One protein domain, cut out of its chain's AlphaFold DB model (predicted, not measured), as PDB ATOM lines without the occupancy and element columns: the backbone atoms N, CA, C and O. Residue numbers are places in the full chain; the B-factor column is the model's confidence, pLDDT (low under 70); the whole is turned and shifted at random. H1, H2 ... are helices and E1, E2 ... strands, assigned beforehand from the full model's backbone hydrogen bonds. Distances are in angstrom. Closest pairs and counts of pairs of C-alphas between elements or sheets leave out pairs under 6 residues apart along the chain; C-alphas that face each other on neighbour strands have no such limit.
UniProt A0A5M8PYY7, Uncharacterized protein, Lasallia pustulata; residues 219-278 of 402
ATOM      1  N   LEU A 219      77.688  -4.621  53.559       78.75
ATOM      2  CA  LEU A 219      76.580  -5.147  52.781       78.75
ATOM      3  C   LEU A 219      76.842  -6.635  52.536       78.75
ATOM      4  O   LEU A 219      77.936  -7.021  52.131       78.75
ATOM      5  N   LEU A 220      75.820  -7.466  52.767       64.75
ATOM      6  CA  LEU A 220      75.794  -8.881  52.391       64.75
ATOM      7  C   LEU A 220      75.789  -8.995  50.859       64.75
ATOM      8  O   LEU A 220      74.805  -9.389  50.235       64.75
ATOM      9  N   LEU A 221      76.895  -8.599  50.236       73.00
ATOM     10  CA  LEU A 221      77.157  -8.833  48.835       73.00
ATOM     11  C   LEU A 221      77.313 -10.342  48.689       73.00
ATOM     12  O   LEU A 221      78.125 -10.975  49.370       73.00
ATOM     13  N   MET A 222      76.484 -10.938  47.838       79.69
ATOM     14  CA  MET A 222      76.585 -12.362  47.547       79.69
ATOM     15  C   MET A 222      78.020 -12.692  47.151       79.69
ATOM     16  O   MET A 222      78.659 -11.945  46.412       79.69
ATOM     17  N   GLN A 223      78.523 -13.822  47.639       82.62
ATOM     18  CA  GLN A 223      79.891 -14.236  47.362       82.62
ATOM     19  C   GLN A 223      80.092 -14.398  45.851       82.62
ATOM     20  O   GLN A 223      79.522 -15.303  45.235       82.62
ATOM     21  N   LEU A 224      80.918 -13.526  45.275       87.12
ATOM     22  CA  LEU A 224      81.365 -13.636  43.897       87.12
ATOM     23  C   LEU A 224      82.418 -14.745  43.823       87.12
ATOM     24  O   LEU A 224      83.464 -14.673  44.467       87.12
ATOM     25  N   GLN A 225      82.119 -15.794  43.070       91.31
ATOM     26  CA  GLN A 225      83.051 -16.876  42.782       91.31
ATOM     27  C   GLN A 225      83.910 -16.490  41.579       91.31
ATOM     28  O   GLN A 225      83.453 -15.774  40.685       91.31
ATOM     29  N   ARG A 226      85.151 -16.983  41.547       94.06
ATOM     30  CA  ARG A 226      86.048 -16.831  40.398       94.06
ATOM     31  C   ARG A 226      86.710 -18.151  40.044       94.06
ATOM     32  O   ARG A 226      87.051 -18.930  40.936       94.06
ATOM     33  N   ARG A 227      86.945 -18.388  38.755       94.38
ATOM     34  CA  ARG A 227      87.754 -19.518  38.278       94.38
ATOM     35  C   ARG A 227      88.477 -19.140  36.992       94.38
ATOM     36  O   ARG A 227      87.845 -18.546  36.118       94.38
ATOM     37  N   PRO A 228      89.756 -19.526  36.842       92.62
ATOM     38  CA  PRO A 228      90.445 -19.369  35.572       92.62
ATOM     39  C   PRO A 228      89.752 -20.234  34.518       92.62
ATOM     40  O   PRO A 228      89.574 -21.446  34.699       92.62
ATOM     41  N   LEU A 229      89.332 -19.603  33.429       90.75
ATOM     42  CA  LEU A 229      88.757 -20.255  32.269       90.75
ATOM     43  C   LEU A 229      89.856 -20.419  31.222       90.75
ATOM     44  O   LEU A 229      90.447 -19.444  30.758       90.75
ATOM     45  N   ALA A 230      90.133 -21.669  30.854       88.94
ATOM     46  CA  ALA A 230      91.017 -21.954  29.736       88.94
ATOM     47  C   ALA A 230      90.301 -21.555  28.442       88.94
ATOM     48  O   ALA A 230      89.290 -22.161  28.070       88.94
ATOM     49  N   LEU A 231      90.805 -20.517  27.782       85.69
ATOM     50  CA  LEU A 231      90.265 -20.071  26.510       85.69
ATOM     51  C   LEU A 231      90.800 -20.950  25.377       85.69
ATOM     52  O   LEU A 231      91.938 -21.407  25.409       85.69
ATOM     53  N   ILE A 232      89.960 -21.185  24.368       88.12
ATOM     54  CA  ILE A 232      90.339 -21.871  23.128       88.12
ATOM     55  C   ILE A 232      90.631 -20.770  22.097       88.12
ATOM     56  O   ILE A 232      89.668 -20.196  21.571       88.12
ATOM     57  N   PRO A 233      91.904 -20.429  21.815       84.44
ATOM     58  CA  PRO A 233      92.260 -19.258  21.005       84.44
ATOM     59  C   PRO A 233      91.653 -19.280  19.601       84.44
ATOM     60  O   PRO A 233      91.353 -18.238  19.019       84.44
ATOM     61  N   GLU A 234      91.422 -20.472  19.047       83.44
ATOM     62  CA  GLU A 234      90.839 -20.659  17.720       83.44
ATOM     63  C   GLU A 234      89.407 -20.122  17.647       83.44
ATOM     64  O   GLU A 234      88.999 -19.630  16.592       83.44
ATOM     65  N   LYS A 235      88.674 -20.181  18.768       85.00
ATOM     66  CA  LYS A 235      87.269 -19.771  18.889       85.00
ATOM     67  C   LYS A 235      87.085 -18.331  19.361       85.00
ATOM     68  O   LYS A 235      85.947 -17.881  19.405       85.00
ATOM     69  N   LEU A 236      88.160 -17.624  19.708       83.94
ATOM     70  CA  LEU A 236      88.078 -16.216  20.084       83.94
ATOM     71  C   LEU A 236      88.000 -15.359  18.810       83.94
ATOM     72  O   LEU A 236      88.979 -15.307  18.057       83.94
ATOM     73  N   PRO A 237      86.856 -14.700  18.533       83.50
ATOM     74  CA  PRO A 237      86.696 -13.869  17.340       83.50
ATOM     75  C   PRO A 237      87.504 -12.567  17.429       83.50
ATOM     76  O   PRO A 237      87.757 -11.931  16.413       83.50
ATOM     77  N   THR A 238      87.919 -12.183  18.637       85.44
ATOM     78  CA  THR A 238      88.616 -10.931  18.945       85.44
ATOM     79  C   THR A 238      90.132 -10.996  18.762       85.44
ATOM     80  O   THR A 238      90.757  -9.946  18.664       85.44
ATOM     81  N   LEU A 239      90.733 -12.191  18.690       81.19
ATOM     82  CA  LEU A 239      92.182 -12.330  18.514       81.19
ATOM     83  C   LEU A 239      92.570 -12.360  17.037       81.19
ATOM     84  O   LEU A 239      92.048 -13.167  16.253       81.19
ATOM     85  N   HIS A 240      93.559 -11.544  16.672       83.31
ATOM     86  CA  HIS A 240      94.120 -11.564  15.329       83.31
ATOM     87  C   HIS A 240      94.796 -12.928  15.062       83.31
ATOM     88  O   HIS A 240      95.420 -13.490  15.967       83.31
ATOM     89  N   PRO A 241      94.736 -13.497  13.838       82.94
ATOM     90  CA  PRO A 241      95.292 -14.826  13.545       82.94
ATOM     91  C   PRO A 241      96.766 -15.023  13.934       82.94
ATOM     92  O   PRO A 241      97.177 -16.143  14.222       82.94
ATOM     93  N   GLN A 242      97.549 -13.941  13.964       84.50
ATOM     94  CA  GLN A 242      98.966 -13.958  14.345       84.50
ATOM     95  C   GLN A 242      99.190 -14.076  15.863       84.50
ATOM     96  O   GLN A 242     100.235 -14.560  16.289       84.50
ATOM     97  N   GLU A 243      98.211 -13.681  16.678       81.31
ATOM     98  CA  GLU A 243      98.283 -13.687  18.146       81.31
ATOM     99  C   GLU A 243      97.755 -14.999  18.745       81.31
ATOM    100  O   GLU A 243      98.147 -15.388  19.843       81.31
ATOM    101  N   LYS A 244      96.920 -15.736  18.001       81.19
ATOM    102  CA  LYS A 244      96.351 -17.034  18.408       81.19
ATOM    103  C   LYS A 244      97.379 -18.070  18.905       81.19
ATOM    104  O   LYS A 244      97.103 -18.670  19.943       81.19
ATOM    105  N   PRO A 245      98.542 -18.286  18.252       78.75
ATOM    106  CA  PRO A 245      99.538 -19.253  18.733       78.75
ATOM    107  C   PRO A 245     100.329 -18.778  19.963       78.75
ATOM    108  O   PRO A 245     100.886 -19.601  20.683       78.75
ATOM    109  N   LEU A 246     100.384 -17.466  20.220       74.50
ATOM    110  CA  LEU A 246     100.993 -16.900  21.433       74.50
ATOM    111  C   LEU A 246     100.005 -16.927  22.611       74.50
ATOM    112  O   LEU A 246     100.402 -17.115  23.761       74.50
ATOM    113  N   ALA A 247      98.710 -16.803  22.315       68.12
ATOM    114  CA  ALA A 247      97.628 -16.799  23.289       68.12
ATOM    115  C   ALA A 247      97.366 -18.162  23.950       68.12
ATOM    116  O   ALA A 247      96.922 -18.196  25.097       68.12
ATOM    117  N   SER A 248      97.673 -19.275  23.269       65.94
ATOM    118  CA  SER A 248      97.383 -20.647  23.727       65.94
ATOM    119  C   SER A 248      97.995 -21.008  25.083       65.94
ATOM    120  O   SER A 248      97.502 -21.912  25.752       65.94
ATOM    121  N   SER A 249      99.061 -20.312  25.482       63.06
ATOM    122  CA  SER A 249      99.833 -20.626  26.690       63.06
ATOM    123  C   SER A 249      99.692 -19.582  27.803       63.06
ATOM    124  O   SER A 249     100.188 -19.818  28.900       63.06
ATOM    125  N   ILE A 250      99.067 -18.426  27.535       64.50
ATOM    126  CA  ILE A 250      99.125 -17.247  28.424       64.50
ATOM    127  C   ILE A 250      97.731 -16.694  28.765       64.50
ATOM    128  O   ILE A 250      97.546 -16.155  29.854       64.50
ATOM    129  N   LEU A 251      96.724 -16.856  27.899       67.81
ATOM    130  CA  LEU A 251      95.392 -16.291  28.140       67.81
ATOM    131  C   LEU A 251      94.500 -17.233  28.963       67.81
ATOM    132  O   LEU A 251      93.634 -17.938  28.445       67.81
ATOM    133  N   GLY A 252      94.716 -17.224  30.279       76.00
ATOM    134  CA  GLY A 252      93.692 -17.607  31.247       76.00
ATOM    135  C   GLY A 252      92.886 -16.373  31.637       76.00
ATOM    136  O   GLY A 252      93.422 -15.480  32.288       76.00
ATOM    137  N   GLU A 253      91.614 -16.313  31.255       84.31
ATOM    138  CA  GLU A 253      90.720 -15.242  31.706       84.31
ATOM    139  C   GLU A 253      90.002 -15.679  32.984       84.31
ATOM    140  O   GLU A 253      89.613 -16.839  33.136       84.31
ATOM    141  N   MET A 254      89.850 -14.766  33.942       89.88
ATOM    142  CA  MET A 254      89.109 -15.055  35.165       89.88
ATOM    143  C   MET A 254      87.616 -14.915  34.885       89.88
ATOM    144  O   MET A 254      87.118 -13.814  34.667       89.88
ATOM    145  N   LEU A 255      86.886 -16.028  34.920       91.81
ATOM    146  CA  LEU A 255      85.430 -15.993  34.899       91.81
ATOM    147  C   LEU A 255      84.938 -15.676  36.312       91.81
ATOM    148  O   LEU A 255      85.298 -16.380  37.259       91.81
ATOM    149  N   TYR A 256      84.092 -14.657  36.438       91.50
ATOM    150  CA  TYR A 256      83.431 -14.282  37.684       91.50
ATOM    151  C   TYR A 256      81.943 -14.596  37.592       91.50
ATOM    152  O   TYR A 256      81.300 -14.281  36.591       91.50
ATOM    153  N   TRP A 257      81.378 -15.212  38.625       93.00
ATOM    154  CA  TRP A 257      79.942 -15.476  38.685       93.00
ATOM    155  C   TRP A 257      79.452 -15.559  40.128       93.00
ATOM    156  O   TRP A 257      80.200 -15.901  41.042       93.00
ATOM    157  N   PHE A 258      78.173 -15.269  40.348       91.81
ATOM    158  CA  PHE A 258      77.525 -15.595  41.615       91.81
ATOM    159  C   PHE A 258      77.163 -17.070  41.636       91.81
ATOM    160  O   PHE A 258      76.696 -17.597  40.629       91.81
ATOM    161  N   ASP A 259      77.328 -17.730  42.782       90.06
ATOM    162  CA  ASP A 259      76.785 -19.074  42.965       90.06
ATOM    163  C   ASP A 259      75.260 -19.025  42.748       90.06
ATOM    164  O   ASP A 259      74.554 -18.428  43.569       90.06
ATOM    165  N   PRO A 260      74.737 -19.619  41.656       90.25
ATOM    166  CA  PRO A 260      73.325 -19.499  41.313       90.25
ATOM    167  C   PRO A 260      72.440 -20.130  42.390       90.25
ATOM    168  O   PRO A 260      71.333 -19.654  42.621       90.25
ATOM    169  N   THR A 261      72.939 -21.147  43.099       92.38
ATOM    170  CA  THR A 261      72.206 -21.802  44.186       92.38
ATOM    171  C   THR A 261      72.023 -20.838  45.348       92.38
ATOM    172  O   THR A 261      70.902 -20.655  45.817       92.38
ATOM    173  N   LYS A 262      73.102 -20.170  45.777       89.56
ATOM    174  CA  LYS A 262      73.040 -19.175  46.860       89.56
ATOM    175  C   LYS A 262      72.228 -17.954  46.457       89.56
ATOM    176  O   LYS A 262      71.435 -17.484  47.260       89.56
ATOM    177  N   LEU A 263      72.390 -17.467  45.227       88.44
ATOM    178  CA  LEU A 263      71.601 -16.356  44.693       88.44
ATOM    179  C   LEU A 263      70.103 -16.669  44.763       88.44
ATOM    180  O   LEU A 263      69.337 -15.913  45.359       88.44
ATOM    181  N   ILE A 264      69.691 -17.813  44.211       89.88
ATOM    182  CA  ILE A 264      68.291 -18.244  44.230       89.88
ATOM    183  C   ILE A 264      67.826 -18.468  45.672       89.88
ATOM    184  O   ILE A 264      66.725 -18.056  46.020       89.88
ATOM    185  N   GLN A 265      68.660 -19.051  46.536       91.12
ATOM    186  CA  GLN A 265      68.330 -19.238  47.947       91.12
ATOM    187  C   GLN A 265      68.106 -17.903  48.663       91.12
ATOM    188  O   GLN A 265      67.147 -17.795  49.418       91.12
ATOM    189  N   VAL A 266      68.939 -16.887  48.424       89.06
ATOM    190  CA  VAL A 266      68.785 -15.547  49.014       89.06
ATOM    191  C   VAL A 266      67.501 -14.888  48.515       89.06
ATOM    192  O   VAL A 266      66.709 -14.419  49.332       89.06
ATOM    193  N   ILE A 267      67.244 -14.927  47.202       87.44
ATOM    194  CA  ILE A 267      65.998 -14.412  46.611       87.44
ATOM    195  C   ILE A 267      64.782 -15.109  47.235       87.44
ATOM    196  O   ILE A 267      63.846 -14.445  47.672       87.44
ATOM    197  N   LEU A 268      64.812 -16.440  47.338       89.06
ATOM    198  CA  LEU A 268      63.736 -17.237  47.928       89.06
ATOM    199  C   LEU A 268      63.679 -17.150  49.459       89.06
ATOM    200  O   LEU A 268      62.685 -17.572  50.031       89.06
ATOM    201  N   SER A 269      64.698 -16.646  50.154       90.56
ATOM    202  CA  SER A 269      64.656 -16.476  51.617       90.56
ATOM    203  C   SER A 269      64.006 -15.156  52.023       90.56
ATOM    204  O   SER A 269      63.499 -15.043  53.136       90.56
ATOM    205  N   SER A 270      63.980 -14.173  51.121       92.50
ATOM    206  CA  SER A 270      63.312 -12.895  51.347       92.50
ATOM    207  C   SER A 270      61.791 -13.049  51.319       92.50
ATOM    208  O   SER A 270      61.219 -13.544  50.342       92.50
ATOM    209  N   SER A 271      61.122 -12.593  52.381       92.00
ATOM    210  CA  SER A 271      59.658 -12.542  52.444       92.00
ATOM    211  C   SER A 271      59.084 -11.616  51.374       92.00
ATOM    212  O   SER A 271      58.139 -12.003  50.697       92.00
ATOM    213  N   GLU A 272      59.707 -10.457  51.146       91.38
ATOM    214  CA  GLU A 272      59.254  -9.476  50.152       91.38
ATOM    215  C   GLU A 272      59.206 -10.066  48.740       91.38
ATOM    216  O   GLU A 272      58.240  -9.867  48.006       91.38
ATOM    217  N   TYR A 273      60.237 -10.826  48.354       89.06
ATOM    218  CA  TYR A 273      60.244 -11.486  47.051       89.06
ATOM    219  C   TYR A 273      59.228 -12.623  47.004       89.06
ATOM    220  O   TYR A 273      58.489 -12.735  46.028       89.06
ATOM    221  N   ARG A 274      59.153 -13.450  48.051       89.25
ATOM    222  CA  ARG A 274      58.203 -14.570  48.104       89.25
ATOM    223  C   ARG A 274      56.749 -14.126  48.024       89.25
ATOM    224  O   ARG A 274      55.969 -14.794  47.359       89.25
ATOM    225  N   GLU A 275      56.392 -13.028  48.679       90.56
ATOM    226  CA  GLU A 275      55.032 -12.479  48.666       90.56
ATOM    227  C   GLU A 275      54.623 -11.957  47.285       90.56
ATOM    228  O   GLU A 275      53.439 -11.936  46.960       90.56
ATOM    229  N   ARG A 276      55.600 -11.571  46.454       90.12
ATOM    230  CA  ARG A 276      55.373 -11.071  45.091       90.12
ATOM    231  C   ARG A 276      55.533 -12.143  44.012       90.12
ATOM    232  O   ARG A 276      55.209 -11.879  42.859       90.12
ATOM    233  N   MET A 277      56.035 -13.331  44.351       90.38
ATOM    234  CA  MET A 277      56.156 -14.434  43.397       90.38
ATOM    235  C   MET A 277      54.793 -15.056  43.116       90.38
ATOM    236  O   MET A 277      54.082 -15.480  44.027       90.38
ATOM    237  N   HIS A 278      54.459 -15.188  41.834       91.31
ATOM    238  CA  HIS A 278      53.272 -15.930  41.429       91.31
ATOM    239  C   HIS A 278      53.467 -17.435  41.640       91.31
ATOM    240  O   HIS A 278      54.407 -18.043  41.120       91.31
TER     241      HIS A 278
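What this domain is: This is residues 219 to 278 of the 402 residues of an uncharacterized protein of Lasallia pustulata (UniProt A0A5M8PYY7). Picture a thin rod: E1 and E2 make a two-stranded antiparallel ribbon in the middle, a wide loop with the short helix H1 is at one end, and H2 leads off the other end into H3. H2 and H3 make a corner, and residues 269 to 276, of which 271 to 276 belong to H3, stick out free. The printed part has 60 residues, with two named strands and three named helices in the order E1, H1, E2, H2, H3, and its class is mixed, helices and strands. It is extended, with a radius of gyration of the C-alphas of 18.8 A and spans of 56 by 24 by 17 A.

Where its parts are: Find C-alpha 224 at (81.365, -13.636, 43.897); from there E1 runs through residues 224 to 230, 19.0 A long. Next look at H1, residues 244 to 247, and then at E2, residues 252 to 258, 19.3 A long. H2 follows with residues 260 to 269, 13.8 A long. H3, residues 271 to 276, ends at C-alpha 276, at (55.373, -11.071, 45.091).

How they stand to each other: Start with E1 and E2, antiparallel neighbours at 150 degrees between their directions; N 225 and O 257 are 2.8 A apart, N 255 and O 227 2.9 A, both within hydrogen-bond range. H2 and H3 only just touch, and only at the corner by their link, with 3 pairs of C-alphas within 8 A. Their closest C-alphas, those of Leu 268 and Arg 274, are 6.1 A apart. Their lines are about perpendicular, at 90 degrees. H1 is apart from H2 and H3. Every O i to N i+4 pair is within hydrogen-bond range in H2, 1 of 2 in H3, and H1 is too short for such a pair.

The domain as a whole: The two C-alphas farthest apart, those of Gln 242 and Glu 275, are 55.8 A apart. The printed part has no cut. The link from E1 to H1 is long, 13 residues; the other three are tight. Look at the B-factor column for pLDDT: the mean of the printed part is 85.0, and residue 220 and residues 247 to 251 are under 70.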